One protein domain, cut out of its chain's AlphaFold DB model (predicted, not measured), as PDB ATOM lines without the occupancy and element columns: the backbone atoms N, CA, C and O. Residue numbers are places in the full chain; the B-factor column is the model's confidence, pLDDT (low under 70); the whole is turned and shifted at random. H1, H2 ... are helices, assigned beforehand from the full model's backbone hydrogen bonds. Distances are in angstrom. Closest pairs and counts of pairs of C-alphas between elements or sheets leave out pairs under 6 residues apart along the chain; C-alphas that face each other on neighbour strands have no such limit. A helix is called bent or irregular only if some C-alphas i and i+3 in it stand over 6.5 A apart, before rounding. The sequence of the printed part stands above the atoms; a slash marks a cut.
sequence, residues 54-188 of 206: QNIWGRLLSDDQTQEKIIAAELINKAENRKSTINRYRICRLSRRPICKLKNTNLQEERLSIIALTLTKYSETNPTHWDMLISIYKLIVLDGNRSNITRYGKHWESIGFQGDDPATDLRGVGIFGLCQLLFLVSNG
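What this domain is: This is residues 54 to 188 of the 206 residues of the protein "ELMO domain-containing protein" of Dracunculus medinensis (UniProt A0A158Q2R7). A loose, elongated helical model has H7 near its middle, with H4 and H1 beside it and H3 making a corner with the beginning of H7. H2 and H3 meet as a wide V whose far ends are joined by the long link of residues 85 to 104; residues 84 to 95, of which 84 belongs to H2 and 85 to 95 to that link, stick out at one end of the long axis, while short H5 and H6 lie toward the other end. The printed part has 135 residues with seven named helices, H1 to H7 in chain order, and no named strand; the class is all helix. The whole is loose, with a radius of gyration of the C-alphas of 18.7 A and spans of 59 by 34 by 26 A.

Where its parts are: H1 is residues 54 to 62, beginning at C-alpha 54 (206.807, 158.054, 127.865), 12.4 A long. H2, residues 66 to 84, is 28.9 A long and only just irregular: C-alphas 80 and 83 are 6.9 A apart. H3, residues 105 to 119, measures 21.2 A from C-alpha 105 (202.639, 138.746, 137.467). H4 is residues 127 to 141, 21.1 A. H5, residues 155 to 158, and H6, residues 166 to 171, are 4.9 A and 9.8 A. H7, residues 174 to 186, is 19.4 A long and ends at C-alpha 186 (201.884, 161.847, 119.885).

How they stand to each other: H1 touches H4, through residues 128 to 132 of H4 alone, at a shallow tilt of 22 degrees, opposite ways; the closest C-alphas, of Ile 56 and Thr 128, are 6.6 A apart. H2 touches H3 with residues 68 to 76 alone, closest at the C-alphas of Glu 68 and Ala 116, 4.7 A, about perpendicular at 72 degrees, only just. H3 touches H7, residues 114 to 119 and 174 to 177 alone, about perpendicular at 76 degrees; the closest C-alphas, of Thr 118 and Gly 174, are 4.2 A apart. H4 touches H7, the same way at a tilt of 37 degrees, only just steep, closest at the C-alphas of Ile 136 and Leu 182, 5.5 A. H5 is close to but not clearly touching H4, the closest C-alphas, of Tyr 137 and Trp 156, being 7.9 A apart. H6 is close to but not clearly touching H7, with the C-alphas of Leu 170 and Gly 177 closest at 6.4 A. H2 and H7 are apart. Helix packing is mostly crossed: of 4 touching pairs with a tilt, 1 is shallow. Every O i to N i+4 pair is within hydrogen-bond range in H1, H3 and H4; in H2 13 of 15 are, in H7 8 of 9, in H6 0 of 2, with 2 of 3 O i to N i+3 pairs, and H5 is too short for such a pair.

The domain as a whole: The C-alphas farthest apart, of Arg 88 and Asn 145, are 61.2 A apart. The printed part has no cut. The links H2 to H3 and H4 to H5 are long. Mean pLDDT of the printed part is 86.4; residues 83 to 100, 143 to 147 and 188 are under 70.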
ATOM      1  N   GLN A  54     205.914 158.824 126.985       93.62
ATOM      2  CA  GLN A  54     206.807 158.054 127.865       93.62
ATOM      3  C   GLN A  54     207.134 158.800 129.167       93.62
ATOM      4  O   GLN A  54     207.158 158.194 130.237       93.62
ATOM      5  N   ASN A  55     207.339 160.121 129.098       94.18
ATOM      6  CA  ASN A  55     207.598 160.934 130.285       94.18
ATOM      7  C   ASN A  55     206.388 160.974 131.228       94.18
ATOM      8  O   ASN A  55     206.539 160.767 132.431       94.18
ATOM      9  N   ILE A  56     205.196 161.206 130.675       95.80
ATOM     10  CA  ILE A  56     203.943 161.205 131.436       95.80
ATOM     11  C   ILE A  56     203.674 159.823 132.031       95.80
ATOM     12  O   ILE A  56     203.381 159.715 133.218       95.80
ATOM     13  N   TRP A  57     203.812 158.766 131.231       94.81
ATOM     14  CA  TRP A  57     203.559 157.394 131.658       94.81
ATOM     15  C   TRP A  57     204.449 156.995 132.838       94.81
ATOM     16  O   TRP A  57     203.952 156.465 133.829       94.81
ATOM     17  N   GLY A  58     205.743 157.332 132.793       95.48
ATOM     18  CA  GLY A  58     206.661 157.089 133.909       95.48
ATOM     19  C   GLY A  58     206.264 157.816 135.201       95.48
ATOM     20  O   GLY A  58     206.355 157.233 136.282       95.48
ATOM     21  N   ARG A  59     205.771 159.060 135.102       96.01
ATOM     22  CA  ARG A  59     205.266 159.819 136.261       96.01
ATOM     23  C   ARG A  59     204.019 159.171 136.847       96.01
ATOM     24  O   ARG A  59     203.991 158.894 138.036       96.01
ATOM     25  N   LEU A  60     203.051 158.828 136.002       95.11
ATOM     26  CA  LEU A  60     201.812 158.183 136.433       95.11
ATOM     27  C   LEU A  60     202.053 156.838 137.115       95.11
ATOM     28  O   LEU A  60     201.386 156.528 138.092       95.11
ATOM     29  N   LEU A  61     203.003 156.034 136.632       91.93
ATOM     30  CA  LEU A  61     203.353 154.776 137.297       91.93
ATOM     31  C   LEU A  61     204.055 154.979 138.649       91.93
ATOM     32  O   LEU A  61     204.028 154.070 139.478       91.93
ATOM     33  N   SER A  62     204.668 156.146 138.860       92.89
ATOM     34  CA  SER A  62     205.337 156.519 140.112       92.89
ATOM     35  C   SER A  62     204.393 157.190 141.119       92.89
ATOM     36  O   SER A  62     204.718 157.230 142.304       92.89
ATOM     37  N   ASP A  63     203.250 157.712 140.664       92.61
ATOM     38  CA  ASP A  63     202.243 158.348 141.516       92.61
ATOM     39  C   ASP A  63     201.634 157.344 142.514       92.61
ATOM     40  O   ASP A  63     201.420 156.163 142.212       92.61
ATOM     41  N   ASP A  64     201.303 157.831 143.713       93.58
ATOM     42  CA  ASP A  64     200.576 157.034 144.698       93.58
ATOM     43  C   ASP A  64     199.127 156.828 144.246       93.58
ATOM     44  O   ASP A  64     198.334 157.763 144.162       93.58
ATOM     45  N   GLN A  65     198.794 155.573 143.960       92.57
ATOM     46  CA  GLN A  65     197.462 155.120 143.556       92.57
ATOM     47  C   GLN A  65     196.952 154.041 144.511       92.57
ATOM     48  O   GLN A  65     196.256 153.116 144.095       92.57
ATOM     49  N   THR A  66     197.373 154.065 145.778       95.49
ATOM     50  CA  THR A  66     197.069 152.987 146.728       95.49
ATOM     51  C   THR A  66     195.563 152.737 146.839       95.49
ATOM     52  O   THR A  66     195.126 151.587 146.777       95.49
ATOM     53  N   GLN A  67     194.753 153.795 146.931       95.94
ATOM     54  CA  GLN A  67     193.296 153.676 147.057       95.94
ATOM     55  C   GLN A  67     192.657 153.121 145.777       95.94
ATOM     56  O   GLN A  67     191.886 152.161 145.817       95.94
ATOM     57  N   GLU A  68     193.020 153.672 144.624       96.72
ATOM     58  CA  GLU A  68     192.519 153.251 143.320       96.72
ATOM     59  C   GLU A  68     192.937 151.815 142.997       96.72
ATOM     60  O   GLU A  68     192.136 151.058 142.451       96.72
ATOM     61  N   LYS A  69     194.151 151.404 143.383       96.81
ATOM     62  CA  LYS A  69     194.643 150.029 143.229       96.81
ATOM     63  C   LYS A  69     193.880 149.044 144.114       96.81
ATOM     64  O   LYS A  69     193.582 147.946 143.645       96.81
ATOM     65  N   ILE A  70     193.504 149.414 145.341       97.70
ATOM     66  CA  ILE A  70     192.647 148.568 146.192       97.70
ATOM     67  C   ILE A  70     191.294 148.332 145.503       97.70
ATOM     68  O   ILE A  70     190.896 147.183 145.298       97.70
ATOM     69  N   ILE A  71     190.632 149.401 145.049       97.42
ATOM     70  CA  ILE A  71     189.336 149.304 144.356       97.42
ATOM     71  C   ILE A  71     189.476 148.517 143.042       97.42
ATOM     72  O   ILE A  71     188.657 147.648 142.731       97.42
ATOM     73  N   ALA A  72     190.535 148.764 142.269       96.89
ATOM     74  CA  ALA A  72     190.823 148.045 141.031       96.89
ATOM     75  C   ALA A  72     190.987 146.535 141.269       96.89
ATOM     76  O   ALA A  72     190.437 145.729 140.513       96.89
ATOM     77  N   ALA A  73     191.686 146.137 142.337       96.61
ATOM     78  CA  ALA A  73     191.851 144.735 142.711       96.61
ATOM     79  C   ALA A  73     190.506 144.070 143.046       96.61
ATOM     80  O   ALA A  73     190.240 142.949 142.594       96.61
ATOM     81  N   GLU A  74     189.621 144.764 143.766       96.53
ATOM     82  CA  GLU A  74     188.265 144.281 144.050       96.53
ATOM     83  C   GLU A  74     187.432 144.109 142.771       96.53
ATOM     84  O   GLU A  74     186.760 143.087 142.596       96.53
ATOM     85  N   LEU A  75     187.499 145.070 141.842       94.60
ATOM     86  CA  LEU A  75     186.799 145.001 140.555       94.60
ATOM     87  C   LEU A  75     187.285 143.826 139.702       94.60
ATOM     88  O   LEU A  75     186.460 143.088 139.152       94.60
ATOM     89  N   ILE A  76     188.602 143.624 139.631       93.30
ATOM     90  CA  ILE A  76     189.228 142.480 138.962       93.30
ATOM     91  C   ILE A  76     188.718 141.171 139.572       93.30
ATOM     92  O   ILE A  76     188.226 140.300 138.852       93.30
ATOM     93  N   ASN A  77     188.788 141.039 140.898       91.93
ATOM     94  CA  ASN A  77     188.383 139.832 141.616       91.93
ATOM     95  C   ASN A  77     186.885 139.533 141.394       91.93
ATOM     96  O   ASN A  77     186.497 138.419 141.023       91.93
ATOM     97  N   LYS A  78     186.035 140.563 141.486       90.92
ATOM     98  CA  LYS A  78     184.602 140.473 141.180       90.92
ATOM     99  C   LYS A  78     184.360 140.020 139.738       90.92
ATOM    100  O   LYS A  78     183.501 139.170 139.514       90.92
ATOM    101  N   ALA A  79     185.083 140.560 138.756       87.42
ATOM    102  CA  ALA A  79     184.942 140.176 137.350       87.42
ATOM    103  C   ALA A  79     185.370 138.721 137.095       87.42
ATOM    104  O   ALA A  79     184.685 137.995 136.369       87.42
ATOM    105  N   GLU A  80     186.449 138.267 137.734       84.78
ATOM    106  CA  GLU A  80     186.937 136.891 137.624       84.78
ATOM    107  C   GLU A  80     185.972 135.873 138.266       84.78
ATOM    108  O   GLU A  80     185.781 134.783 137.713       84.78
ATOM    109  N   ASN A  81     185.296 136.246 139.361       81.16
ATOM    110  CA  ASN A  81     184.362 135.378 140.097       81.16
ATOM    111  C   ASN A  81     182.913 135.381 139.577       81.16
ATOM    112  O   ASN A  81     182.165 134.440 139.855       81.16
ATOM    113  N   ARG A  82     182.489 136.374 138.776       71.91
ATOM    114  CA  ARG A  82     181.114 136.464 138.213       71.91
ATOM    115  C   ARG A  82     180.665 135.234 137.408       71.91
ATOM    116  O   ARG A  82     179.477 135.087 137.120       71.91
ATOM    117  N   LYS A  83     181.577 134.319 137.071       57.65
ATOM    118  CA  LYS A  83     181.286 133.049 136.387       57.65
ATOM    119  C   LYS A  83     180.418 132.068 137.185       57.65
ATOM    120  O   LYS A  83     179.889 131.140 136.583       57.65
ATOM    121  N   SER A  84     180.230 132.261 138.491       52.17
ATOM    122  CA  SER A  84     179.411 131.359 139.314       52.17
ATOM    123  C   SER A  84     177.891 131.545 139.126       52.17
ATOM    124  O   SER A  84     177.149 130.567 139.210       52.17
ATOM    125  N   THR A  85     177.398 132.744 138.791       53.12
ATOM    126  CA  THR A  85     175.955 133.051 138.951       53.12
ATOM    127  C   THR A  85     175.145 133.049 137.644       53.12
ATOM    128  O   THR A  85     173.944 132.793 137.668       53.12
ATOM    129  N   ILE A  86     175.776 133.247 136.479       53.44
ATOM    130  CA  ILE A  86     175.093 133.360 135.162       53.44
ATOM    131  C   ILE A  86     174.981 131.999 134.432       53.44
ATOM    132  O   ILE A  86     174.673 131.922 133.249       53.44
ATOM    133  N   ASN A  87     175.164 130.874 135.126       47.94
ATOM    134  CA  ASN A  87     175.000 129.551 134.508       47.94
ATOM    135  C   ASN A  87     173.528 129.078 134.422       47.94
ATOM    136  O   ASN A  87     173.288 127.948 134.008       47.94
ATOM    137  N   ARG A  88     172.541 129.915 134.798       51.41
ATOM    138  CA  ARG A  88     171.108 129.542 134.860       51.41
ATOM    139  C   ARG A  88     170.241 129.936 133.652       51.41
ATOM    140  O   ARG A  88     169.147 129.407 133.529       51.41
ATOM    141  N   TYR A  89     170.729 130.760 132.724       51.43
ATOM    142  CA  TYR A  89     169.991 131.132 131.504       51.43
ATOM    143  C   TYR A  89     170.855 130.884 130.258       51.43
ATOM    144  O   TYR A  89     171.394 131.802 129.643       51.43
ATOM    145  N   ARG A  90     171.058 129.606 129.915       48.07
ATOM    146  CA  ARG A  90     171.782 129.185 128.704       48.07
ATOM    147  C   ARG A  90     170.824 129.099 127.510       48.07
ATOM    148  O   ARG A  90     170.250 128.045 127.277       48.07
ATOM    149  N   ILE A  91     170.695 130.182 126.737       55.70
ATOM    150  CA  ILE A  91     170.064 130.153 125.396       55.70
ATOM    151  C   ILE A  91     171.060 130.483 124.261       55.70
ATOM    152  O   ILE A  91     170.827 130.094 123.123       55.70
ATOM    153  N   CYS A  92     172.248 131.036 124.539       56.01
ATOM    154  CA  CYS A  92     173.278 131.248 123.508       56.01
ATOM    155  C   CYS A  92     174.469 130.290 123.673       56.01
ATOM    156  O   CYS A  92     175.232 130.389 124.632       56.01
ATOM    157  N   ARG A  93     174.651 129.385 122.699       53.74
ATOM    158  CA  ARG A  93     175.737 128.382 122.598       53.74
ATOM    159  C   ARG A  93     177.104 128.949 122.183       53.74
ATOM    160  O   ARG A  93     177.997 128.190 121.817       53.74
ATOM    161  N   LEU A  94     177.317 130.260 122.279       58.58
ATOM    162  CA  LEU A  94     178.671 130.809 122.252       58.58
ATOM    163  C   LEU A  94     179.310 130.446 123.591       58.58
ATOM    164  O   LEU A  94     179.065 131.105 124.600       58.58
ATOM    165  N   SER A  95     180.057 129.339 123.605       53.96
ATOM    166  CA  SER A  95     180.877 128.906 124.733       53.96
ATOM    167  C   SER A  95     181.702 130.100 125.207       53.96
ATOM    168  O   SER A  95     182.701 130.464 124.583       53.96
ATOM    169  N   ARG A  96     181.239 130.780 126.266       56.27
ATOM    170  CA  ARG A  96     181.981 131.877 126.881       56.27
ATOM    171  C   ARG A  96     183.250 131.242 127.419       56.27
ATOM    172  O   ARG A  96     183.211 130.582 128.458       56.27
ATOM    173  N   ARG A  97     184.347 131.388 126.663       56.53
ATOM    174  CA  ARG A  97     185.669 130.907 127.060       56.53
ATOM    175  C   ARG A  97     185.888 131.364 128.499       56.53
ATOM    176  O   ARG A  97     185.608 132.531 128.803       56.53
ATOM    177  N   PRO A  98     186.315 130.478 129.409       57.45
ATOM    178  CA  PRO A  98     186.632 130.915 130.750       57.45
ATOM    179  C   PRO A  98     187.655 132.045 130.618       57.45
ATOM    180  O   PRO A  98     188.728 131.818 130.083       57.45
ATOM    181  N   ILE A  99     187.308 133.259 131.074       62.63
ATOM    182  CA  ILE A  99     188.264 134.354 131.311       62.63
ATOM    183  C   ILE A  99     189.489 133.737 131.993       62.63
ATOM    184  O   ILE A  99     189.385 133.290 133.141       62.63
ATOM    185  N   CYS A 100     190.583 133.591 131.256       66.99
ATOM    186  CA  CYS A 100     191.813 133.033 131.783       66.99
ATOM    187  C   CYS A 100     192.400 134.077 132.725       66.99
ATOM    188  O   CYS A 100     192.567 135.231 132.333       66.99
ATOM    189  N   LYS A 101     192.702 133.684 133.964       81.50
ATOM    190  CA  LYS A 101     193.502 134.539 134.841       81.50
ATOM    191  C   LYS A 101     194.857 134.755 134.167       81.50
ATOM    192  O   LYS A 101     195.445 133.795 133.658       81.50
ATOM    193  N   LEU A 102     195.327 136.000 134.139       87.49
ATOM    194  CA  LEU A 102     196.682 136.304 133.682       87.49
ATOM    195  C   LEU A 102     197.651 135.516 134.565       87.49
ATOM    196  O   LEU A 102     197.531 135.569 135.782       87.49
ATOM    197  N   LYS A 103     198.555 134.734 133.973       89.42
ATOM    198  CA  LYS A 103     199.543 133.954 134.742       89.42
ATOM    199  C   LYS A 103     200.792 134.768 135.069       89.42
ATOM    200  O   LYS A 103     201.414 134.541 136.095       89.42
ATOM    201  N   ASN A 104     201.154 135.681 134.172       92.93
ATOM    202  CA  ASN A 104     202.314 136.549 134.318       92.93
ATOM    203  C   ASN A 104     201.990 137.661 135.327       92.93
ATOM    204  O   ASN A 104     201.020 138.394 135.129       92.93
ATOM    205  N   THR A 105     202.790 137.760 136.387       93.83
ATOM    206  CA  THR A 105     202.639 138.746 137.467       93.83
ATOM    207  C   THR A 105     202.779 140.177 136.959       93.83
ATOM    208  O   THR A 105     201.963 141.019 137.313       93.83
ATOM    209  N   ASN A 106     203.706 140.440 136.036       94.09
ATOM    210  CA  ASN A 106     203.900 141.773 135.460       94.09
ATOM    211  C   ASN A 106     202.643 142.226 134.705       94.09
ATOM    212  O   ASN A 106     202.165 143.337 134.895       94.09
ATOM    213  N   LEU A 107     202.027 141.332 133.921       93.97
ATOM    214  CA  LEU A 107     200.768 141.648 133.233       93.97
ATOM    215  C   LEU A 107     199.604 141.870 134.213       93.97
ATOM    216  O   LEU A 107     198.671 142.613 133.912       93.97
ATOM    217  N   GLN A 108     199.619 141.211 135.377       94.21
ATOM    218  CA  GLN A 108     198.630 141.467 136.425       94.21
ATOM    219  C   GLN A 108     198.811 142.864 137.029       94.21
ATOM    220  O   GLN A 108     197.813 143.557 137.222       94.21
ATOM    221  N   GLU A 109     200.052 143.274 137.294       93.55
ATOM    222  CA  GLU A 109     200.399 144.594 137.833       93.55
ATOM    223  C   GLU A 109     200.103 145.723 136.841       93.55
ATOM    224  O   GLU A 109     199.527 146.745 137.222       93.55
ATOM    225  N   GLU A 110     200.404 145.524 135.557       94.04
ATOM    226  CA  GLU A 110     200.038 146.460 134.491       94.04
ATOM    227  C   GLU A 110     198.516 146.597 134.378       94.04
ATOM    228  O   GLU A 110     197.994 147.711 134.375       94.04
ATOM    229  N   ARG A 111     197.777 145.474 134.370       95.14
ATOM    230  CA  ARG A 111     196.305 145.492 134.375       95.14
ATOM    231  C   ARG A 111     195.765 146.246 135.587       95.14
ATOM    232  O   ARG A 111     194.819 147.019 135.446       95.14
ATOM    233  N   LEU A 112     196.334 146.003 136.766       96.32
ATOM    234  CA  LEU A 112     195.936 146.673 137.999       96.32
ATOM    235  C   LEU A 112     196.154 148.185 137.894       96.32
ATOM    236  O   LEU A 112     195.247 148.948 138.208       96.32
ATOM    237  N   SER A 113     197.322 148.599 137.401       95.56
ATOM    238  CA  SER A 113     197.685 150.007 137.227       95.56
ATOM    239  C   SER A 113     196.780 150.696 136.206       95.56
ATOM    240  O   SER A 113     196.236 151.753 136.492       95.56
ATOM    241  N   ILE A 114     196.508 150.065 135.059       96.10
ATOM    242  CA  ILE A 114     195.579 150.605 134.055       96.10
ATOM    243  C   ILE A 114     194.184 150.808 134.653       96.10
ATOM    244  O   ILE A 114     193.590 151.871 134.483       96.10
ATOM    245  N   ILE A 115     193.653 149.821 135.383       96.79
ATOM    246  CA  ILE A 115     192.330 149.959 136.005       96.79
ATOM    247  C   ILE A 115     192.360 151.044 137.090       96.79
ATOM    248  O   ILE A 115     191.436 151.850 137.150       96.79
ATOM    249  N   ALA A 116     193.419 151.144 137.894       97.46
ATOM    250  CA  ALA A 116     193.564 152.223 138.870       97.46
ATOM    251  C   ALA A 116     193.548 153.612 138.202       97.46
ATOM    252  O   ALA A 116     192.806 154.500 138.628       97.46
ATOM    253  N   LEU A 117     194.249 153.779 137.077       97.44
ATOM    254  CA  LEU A 117     194.220 155.010 136.283       97.44
ATOM    255  C   LEU A 117     192.831 155.329 135.714       97.44
ATOM    256  O   LEU A 117     192.482 156.503 135.579       97.44
ATOM    257  N   THR A 118     192.020 154.310 135.407       97.28
ATOM    258  CA  THR A 118     190.630 154.526 134.960       97.28
ATOM    259  C   THR A 118     189.706 155.019 136.072       97.28
ATOM    260  O   THR A 118     188.676 155.630 135.800       97.28
ATOM    261  N   LEU A 119     190.074 154.766 137.329       96.74
ATOM    262  CA  LEU A 119     189.341 155.204 138.518       96.74
ATOM    263  C   LEU A 119     189.852 156.544 139.058       96.74
ATOM    264  O   LEU A 119     189.125 157.239 139.770       96.74
ATOM    265  N   THR A 120     191.088 156.908 138.716       96.25
ATOM    266  CA  THR A 120     191.719 158.159 139.137       96.25
ATOM    267  C   THR A 120     190.998 159.329 138.475       96.25
ATOM    268  O   THR A 120     190.950 159.436 137.246       96.25
ATOM    269  N   LYS A 121     190.422 160.220 139.284       95.93
ATOM    270  CA  LYS A 121     189.782 161.443 138.787       95.93
ATOM    271  C   LYS A 121     190.838 162.473 138.406       95.93
ATOM    272  O   LYS A 121     191.912 162.529 139.004       95.93
ATOM    273  N   TYR A 122     190.497 163.339 137.456       96.19
ATOM    274  CA  TYR A 122     191.294 164.535 137.222       96.19
ATOM    275  C   TYR A 122     191.402 165.346 138.522       96.19
ATOM    276  O   TYR A 122     190.411 165.550 139.222       96.19
ATOM    277  N   SER A 123     192.611 165.812 138.815       94.81
ATOM    278  CA  SER A 123     192.925 166.627 139.987       94.81
ATOM    279  C   SER A 123     193.817 167.780 139.568       94.81
ATOM    280  O   SER A 123     194.839 167.554 138.923       94.81
ATOM    281  N   GLU A 124     193.450 168.990 139.976       92.33
ATOM    282  CA  GLU A 124     194.243 170.204 139.764       92.33
ATOM    283  C   GLU A 124     195.520 170.225 140.607       92.33
ATOM    284  O   GLU A 124     196.469 170.924 140.270       92.33
ATOM    285  N   THR A 125     195.573 169.427 141.677       94.27
ATOM    286  CA  THR A 125     196.763 169.319 142.531       94.27
ATOM    287  C   THR A 125     197.855 168.444 141.924       94.27
ATOM    288  O   THR A 125     198.998 168.519 142.371       94.27
ATOM    289  N   ASN A 126     197.530 167.618 140.922       94.01
ATOM    290  CA  ASN A 126     198.512 166.780 140.245       94.01
ATOM    291  C   ASN A 126     198.980 167.473 138.949       94.01
ATOM    292  O   ASN A 126     198.221 167.523 137.973       94.01
ATOM    293  N   PRO A 127     200.229 167.973 138.887       94.35
ATOM    294  CA  PRO A 127     200.738 168.673 137.709       94.35
ATOM    295  C   PRO A 127     200.802 167.773 136.468       94.35
ATOM    296  O   PRO A 127     200.627 168.265 135.356       94.35
ATOM    297  N   THR A 128     200.968 166.456 136.633       95.90
ATOM    298  CA  THR A 128     200.984 165.493 135.522       95.90
ATOM    299  C   THR A 128     199.648 165.480 134.773       95.90
ATOM    300  O   THR A 128     199.620 165.304 133.556       95.90
ATOM    301  N   HIS A 129     198.528 165.711 135.467       96.10
ATOM    302  CA  HIS A 129     197.212 165.770 134.831       96.10
ATOM    303  C   HIS A 129     197.072 166.990 133.918       96.10
ATOM    304  O   HIS A 129     196.610 166.869 132.781       96.10
ATOM    305  N   TRP A 130     197.515 168.152 134.398       95.11
ATOM    306  CA  TRP A 130     197.548 169.373 133.598       95.11
ATOM    307  C   TRP A 130     198.510 169.245 132.416       95.11
ATOM    308  O   TRP A 130     198.163 169.588 131.286       95.11
ATOM    309  N   ASP A 131     199.685 168.672 132.663       94.79
ATOM    310  CA  ASP A 131     200.691 168.412 131.642       94.79
ATOM    311  C   ASP A 131     200.147 167.569 130.484       94.79
ATOM    312  O   ASP A 131     200.462 167.842 129.326       94.79
ATOM    313  N   MET A 132     199.318 166.562 130.772       95.39
ATOM    314  CA  MET A 132     198.646 165.776 129.736       95.39
ATOM    315  C   MET A 132     197.691 166.631 128.904       95.39
ATOM    316  O   MET A 132     197.803 166.632 127.679       95.39
ATOM    317  N   LEU A 133     196.786 167.375 129.549       94.54
ATOM    318  CA  LEU A 133     195.808 168.227 128.861       94.54
ATOM    319  C   LEU A 133     196.485 169.248 127.947       94.54
ATOM    320  O   LEU A 133     196.144 169.354 126.768       94.54
ATOM    321  N   ILE A 134     197.468 169.980 128.476       92.77
ATOM    322  CA  ILE A 134     198.157 171.016 127.708       92.77
ATOM    323  C   ILE A 134     198.994 170.411 126.575       92.77
ATOM    324  O   ILE A 134     199.057 170.988 125.492       92.77
ATOM    325  N   SER A 135     199.592 169.231 126.784       92.01
ATOM    326  CA  SER A 135     200.344 168.536 125.734       92.01
ATOM    327  C   SER A 135     199.425 168.073 124.608       92.01
ATOM    328  O   SER A 135     199.753 168.292 123.446       92.01
ATOM    329  N   ILE A 136     198.253 167.515 124.930       92.60
ATOM    330  CA  ILE A 136     197.231 167.146 123.938       92.60
ATOM    331  C   ILE A 136     196.815 168.374 123.130       92.60
ATOM    332  O   ILE A 136     196.853 168.340 121.902       92.60
ATOM    333  N   TYR A 137     196.483 169.478 123.802       91.97
ATOM    334  CA  TYR A 137     196.084 170.712 123.130       91.97
ATOM    335  C   TYR A 137     197.172 171.224 122.175       91.97
ATOM    336  O   TYR A 137     196.900 171.485 121.005       91.97
ATOM    337  N   LYS A 138     198.421 171.316 122.650       88.82
ATOM    338  CA  LYS A 138     199.567 171.772 121.847       88.82
ATOM    339  C   LYS A 138     199.827 170.868 120.637       88.82
ATOM    340  O   LYS A 138     200.129 171.379 119.560       88.82
ATOM    341  N   LEU A 139     199.681 169.549 120.797       88.21
ATOM    342  CA  LEU A 139     199.855 168.576 119.715       88.21
ATOM    343  C   LEU A 139     198.734 168.651 118.670       88.21
ATOM    344  O   LEU A 139     199.020 168.522 117.485       88.21
ATOM    345  N   ILE A 140     197.484 168.903 119.074       88.25
ATOM    346  CA  ILE A 140     196.346 169.008 118.144       88.25
ATOM    347  C   ILE A 140     196.359 170.335 117.385       88.25
ATOM    348  O   ILE A 140     196.207 170.357 116.167       88.25
ATOM    349  N   VAL A 141     196.536 171.456 118.088       85.17
ATOM    350  CA  VAL A 141     196.464 172.790 117.465       85.17
ATOM    351  C   VAL A 141     197.689 173.062 116.580       85.17
ATOM    352  O   VAL A 141     197.653 173.944 115.719       85.17
ATOM    353  N   LEU A 142     198.768 172.278 116.739       73.95
ATOM    354  CA  LEU A 142     200.035 172.443 116.018       73.95
ATOM    355  C   LEU A 142     200.574 173.880 116.138       73.95
ATOM    356  O   LEU A 142     201.185 174.411 115.209       73.95
ATOM    357  N   ASP A 143     200.295 174.519 117.272       64.34
ATOM    358  CA  ASP A 143     200.676 175.890 117.584       64.34
ATOM    359  C   ASP A 143     201.512 175.866 118.861       64.34
ATOM    360  O   ASP A 143     201.006 175.904 119.985       64.34
ATOM    361  N   GLY A 144     202.826 175.747 118.665       56.31
ATOM    362  CA  GLY A 144     203.806 175.746 119.745       56.31
ATOM    363  C   GLY A 144     203.886 177.073 120.502       56.31
ATOM    364  O   GLY A 144     204.503 177.102 121.560       56.31
ATOM    365  N   ASN A 145     203.250 178.149 120.021       54.03
ATOM    366  CA  ASN A 145     203.382 179.492 120.590       54.03
ATOM    367  C   ASN A 145     202.232 179.909 121.520       54.03
ATOM    368  O   ASN A 145     202.300 180.984 122.114       54.03
ATOM    369  N   ARG A 146     201.191 179.085 121.715       62.99
ATOM    370  CA  ARG A 146     200.141 179.393 122.703       62.99
ATOM    371  C   ARG A 146     200.640 179.106 124.117       62.99
ATOM    372  O   ARG A 146     200.467 178.006 124.639       62.99
ATOM    373  N   SER A 147     201.252 180.108 124.744       62.69
ATOM    374  CA  SER A 147     201.751 180.008 126.122       62.69
ATOM    375  C   SER A 147     200.654 180.164 127.184       62.69
ATOM    376  O   SER A 147     200.831 179.702 128.305       62.69
ATOM    377  N   ASN A 148     199.508 180.763 126.843       76.58
ATOM    378  CA  ASN A 148     198.473 181.146 127.813       76.58
ATOM    379  C   ASN A 148     197.201 180.295 127.679       76.58
ATOM    380  O   ASN A 148     196.111 180.814 127.441       76.58
ATOM    381  N   ILE A 149     197.339 178.974 127.805       88.16
ATOM    382  CA  ILE A 149     196.195 178.051 127.823       88.16
ATOM    383  C   ILE A 149     195.621 178.029 129.241       88.16
ATOM    384  O   ILE A 149     196.304 177.647 130.191       88.16
ATOM    385  N   THR A 150     194.371 178.460 129.393       91.83
ATOM    386  CA  THR A 150     193.667 178.463 130.680       91.83
ATOM    387  C   THR A 150     193.024 177.109 130.962       91.83
ATOM    388  O   THR A 150     192.630 176.384 130.052       91.83
ATOM    389  N   ARG A 151     192.859 176.761 132.243       93.33
ATOM    390  CA  ARG A 151     192.211 175.502 132.650       93.33
ATOM    391  C   ARG A 151     190.785 175.353 132.107       93.33
ATOM    392  O   ARG A 151     190.376 174.234 131.805       93.33
ATOM    393  N   TYR A 152     190.076 176.468 131.964       94.92
ATOM    394  CA  TYR A 152     188.712 176.537 131.450       94.92
ATOM    395  C   TYR A 152     188.645 177.421 130.207       94.92
ATOM    396  O   TYR A 152     189.374 178.414 130.109       94.92
ATOM    397  N   GLY A 153     187.748 177.091 129.282       93.51
ATOM    398  CA  GLY A 153     187.384 177.949 128.158       93.51
ATOM    399  C   GLY A 153     187.006 177.184 126.890       93.51
ATOM    400  O   GLY A 153     187.371 176.028 126.700       93.51
ATOM    401  N   LYS A 154     186.345 177.884 125.962       92.89
ATOM    402  CA  LYS A 154     185.844 177.338 124.681       92.89
ATOM    403  C   LYS A 154     186.915 176.736 123.762       92.89
ATOM    404  O   LYS A 154     186.601 176.068 122.784       92.89
ATOM    405  N   HIS A 155     188.193 176.984 124.038       90.49
ATOM    406  CA  HIS A 155     189.283 176.382 123.277       90.49
ATOM    407  C   HIS A 155     189.332 174.855 123.455       90.49
ATOM    408  O   HIS A 155     189.772 174.164 122.541       90.49
ATOM    409  N   TRP A 156     188.831 174.315 124.569       94.23
ATOM    410  CA  TRP A 156     188.677 172.870 124.742       94.23
ATOM    411  C   TRP A 156     187.619 172.296 123.797       94.23
ATOM    412  O   TRP A 156     187.881 171.297 123.127       94.23
ATOM    413  N   GLU A 157     186.487 172.986 123.635       93.31
ATOM    414  CA  GLU A 157     185.464 172.617 122.644       93.31
ATOM    415  C   GLU A 157     186.035 172.611 121.222       93.31
ATOM    416  O   GLU A 157     185.750 171.711 120.436       93.31
ATOM    417  N   SER A 158     186.923 173.562 120.901       88.81
ATOM    418  CA  SER A 158     187.525 173.655 119.563       88.81
ATOM    419  C   SER A 158     188.411 172.466 119.171       88.81
ATOM    420  O   SER A 158     188.648 172.267 117.982       88.81
ATOM    421  N   ILE A 159     188.887 171.676 120.142       89.72
ATOM    422  CA  ILE A 159     189.649 170.442 119.888       89.72
ATOM    423  C   ILE A 159     188.831 169.166 120.146       89.72
ATOM    424  O   ILE A 159     189.390 168.072 120.110       89.72
ATOM    425  N   GLY A 160     187.521 169.296 120.391       91.63
ATOM    426  CA  GLY A 160     186.583 168.174 120.480       91.63
ATOM    427  C   GLY A 160     186.122 167.775 121.885       91.63
ATOM    428  O   GLY A 160     185.432 166.765 122.000       91.63
ATOM    429  N   PHE A 161     186.461 168.527 122.941       94.48
ATOM    430  CA  PHE A 161     185.840 168.317 124.259       94.48
ATOM    431  C   PHE A 161     184.385 168.816 124.272       94.48
ATOM    432  O   PHE A 161     184.024 169.720 123.522       94.48
ATOM    433  N   GLN A 162     183.529 168.243 125.122       94.69
ATOM    434  CA  GLN A 162     182.092 168.545 125.136       94.69
ATOM    435  C   GLN A 162     181.762 169.951 125.676       94.69
ATOM    436  O   GLN A 162     180.693 170.488 125.383       94.69
ATOM    437  N   GLY A 163     182.647 170.545 126.479       93.99
ATOM    438  CA  GLY A 163     182.433 171.850 127.100       93.99
ATOM    439  C   GLY A 163     183.731 172.586 127.420       93.99
ATOM    440  O   GLY A 163     184.824 172.171 127.038       93.99
ATOM    441  N   ASP A 164     183.601 173.688 128.155       94.60
ATOM    442  CA  ASP A 164     184.717 174.544 128.562       94.60
ATOM    443  C   ASP A 164     185.609 173.925 129.651       94.60
ATOM    444  O   ASP A 164     186.713 174.421 129.889       94.60
ATOM    445  N   ASP A 165     185.154 172.844 130.288       95.79
ATOM    446  CA  ASP A 165     185.915 172.031 131.229       95.79
ATOM    447  C   ASP A 165     186.161 170.600 130.690       95.79
ATOM    448  O   ASP A 165     185.293 169.730 130.835       95.79
ATOM    449  N   PRO A 166     187.367 170.284 130.178       95.70
ATOM    450  CA  PRO A 166     187.706 168.949 129.678       95.70
ATOM    451  C   PRO A 166     187.677 167.846 130.745       95.70
ATOM    452  O   PRO A 166     187.550 166.671 130.404       95.70
ATOM    453  N   ALA A 167     187.769 168.164 132.045       95.27
ATOM    454  CA  ALA A 167     187.693 167.133 133.087       95.27
ATOM    455  C   ALA A 167     186.299 166.502 133.190       95.27
ATOM    456  O   ALA A 167     186.158 165.386 133.698       95.27
ATOM    457  N   THR A 168     185.272 167.195 132.699       94.80
ATOM    458  CA  THR A 168     183.901 166.685 132.681       94.80
ATOM    459  C   THR A 168     183.739 165.461 131.774       94.80
ATOM    460  O   THR A 168     182.949 164.565 132.093       94.80
ATOM    461  N   ASP A 169     184.562 165.357 130.735       95.35
ATOM    462  CA  ASP A 169     184.555 164.258 129.765       95.35
ATOM    463  C   ASP A 169     185.282 163.015 130.312       95.35
ATOM    464  O   ASP A 169     185.017 161.880 129.914       95.35
ATOM    465  N   LEU A 170     186.159 163.202 131.303       94.41
ATOM    466  CA  LEU A 170     186.996 162.144 131.879       94.41
ATOM    467  C   LEU A 170     186.300 161.334 132.982       94.41
ATOM    468  O   LEU A 170     186.873 160.376 133.496       94.41
ATOM    469  N   ARG A 171     185.065 161.679 133.370       90.36
ATOM    470  CA  ARG A 171     184.385 161.098 134.548       90.36
ATOM    471  C   ARG A 171     184.249 159.572 134.509       90.36
ATOM    472  O   ARG A 171     184.255 158.949 135.566       90.36
ATOM    473  N   GLY A 172     184.085 158.985 133.322       89.70
ATOM    474  CA  GLY A 172     183.913 157.537 133.151       89.70
ATOM    475  C   GLY A 172     185.209 156.764 132.893       89.70
ATOM    476  O   GLY A 172     185.261 155.568 133.163       89.70
ATOM    477  N   VAL A 173     186.237 157.433 132.365       95.22
ATOM    478  CA  VAL A 173     187.491 156.807 131.905       95.22
ATOM    479  C   VAL A 173     188.697 157.155 132.774       95.22
ATOM    480  O   VAL A 173     189.766 156.585 132.567       95.22
ATOM    481  N   GLY A 174     188.541 158.096 133.706       96.56
ATOM    482  CA  GLY A 174     189.611 158.616 134.547       96.56
ATOM    483  C   GLY A 174     190.724 159.284 133.745       96.56
ATOM    484  O   GLY A 174     190.581 159.613 132.562       96.56
ATOM    485  N   ILE A 175     191.882 159.454 134.380       97.00
ATOM    486  CA  ILE A 175     193.056 160.037 133.716       97.00
ATOM    487  C   ILE A 175     193.600 159.129 132.611       97.00
ATOM    488  O   ILE A 175     194.298 159.595 131.709       97.00
ATOM    489  N   PHE A 176     193.261 157.834 132.642       96.86
ATOM    490  CA  PHE A 176     193.653 156.906 131.588       96.86
ATOM    491  C   PHE A 176     193.114 157.339 130.217       96.86
ATOM    492  O   PHE A 176     193.788 157.133 129.208       96.86
ATOM    493  N   GLY A 177     191.957 158.013 130.172       96.37
ATOM    494  CA  GLY A 177     191.445 158.632 128.947       96.37
ATOM    495  C   GLY A 177     192.420 159.651 128.345       96.37
ATOM    496  O   GLY A 177     192.706 159.595 127.150       96.37
ATOM    497  N   LEU A 178     193.015 160.518 129.174       96.45
ATOM    498  CA  LEU A 178     194.041 161.466 128.722       96.45
ATOM    499  C   LEU A 178     195.314 160.763 128.253       96.45
ATOM    500  O   LEU A 178     195.912 161.193 127.272       96.45
ATOM    501  N   CYS A 179     195.714 159.668 128.903       95.24
ATOM    502  CA  CYS A 179     196.872 158.885 128.465       95.24
ATOM    503  C   CYS A 179     196.675 158.339 127.049       95.24
ATOM    504  O   CYS A 179     197.579 158.433 126.220       95.24
ATOM    505  N   GLN A 180     195.491 157.784 126.771       94.41
ATOM    506  CA  GLN A 180     195.147 157.265 125.447       94.41
ATOM    507  C   GLN A 180     195.132 158.377 124.398       94.41
ATOM    508  O   GLN A 180     195.742 158.221 123.342       94.41
ATOM    509  N   LEU A 181     194.490 159.511 124.705       94.34
ATOM    510  CA  LEU A 181     194.478 160.691 123.839       94.34
ATOM    511  C   LEU A 181     195.899 161.170 123.543       94.34
ATOM    512  O   LEU A 181     196.256 161.316 122.378       94.34
ATOM    513  N   LEU A 182     196.733 161.343 124.572       94.30
ATOM    514  CA  LEU A 182     198.122 161.774 124.422       94.30
ATOM    515  C   LEU A 182     198.927 160.801 123.555       94.30
ATOM    516  O   LEU A 182     199.671 161.242 122.681       94.30
ATOM    517  N   PHE A 183     198.774 159.491 123.767       93.64
ATOM    518  CA  PHE A 183     199.421 158.472 122.939       93.64
ATOM    519  C   PHE A 183     199.002 158.590 121.470       93.64
ATOM    520  O   PHE A 183     199.856 158.550 120.584       93.64
ATOM    521  N   LEU A 184     197.702 158.765 121.221       91.96
ATOM    522  CA  LEU A 184     197.131 158.878 119.881       91.96
ATOM    523  C   LEU A 184     197.688 160.091 119.129       91.96
ATOM    524  O   LEU A 184     198.152 159.956 117.997       91.96
ATOM    525  N   VAL A 185     197.683 161.262 119.773       89.27
ATOM    526  CA  VAL A 185     198.157 162.508 119.150       89.27
ATOM    527  C   VAL A 185     199.681 162.560 119.031       89.27
ATOM    528  O   VAL A 185     200.197 163.170 118.103       89.27
ATOM    529  N   SER A 186     200.414 161.889 119.928       86.80
ATOM    530  CA  SER A 186     201.884 161.847 119.885       86.80
ATOM    531  C   SER A 186     202.419 160.913 118.797       86.80
ATOM    532  O   SER A 186     203.469 161.191 118.227       86.80
ATOM    533  N   ASN A 187     201.726 159.803 118.519       82.39
ATOM    534  CA  ASN A 187     202.181 158.780 117.567       82.39
ATOM    535  C   ASN A 187     201.527 158.887 116.183       82.39
ATOM    536  O   ASN A 187     201.742 158.022 115.338       82.39
ATOM    537  N   GLY A 188     200.771 159.957 115.932       64.91
ATOM    538  CA  GLY A 188     200.370 160.337 114.586       64.91
ATOM    539  C   GLY A 188     199.291 159.453 113.974       64.91
ATOM    540  O   GLY A 188     199.495 158.902 112.896       64.91
TER     541      GLY A 188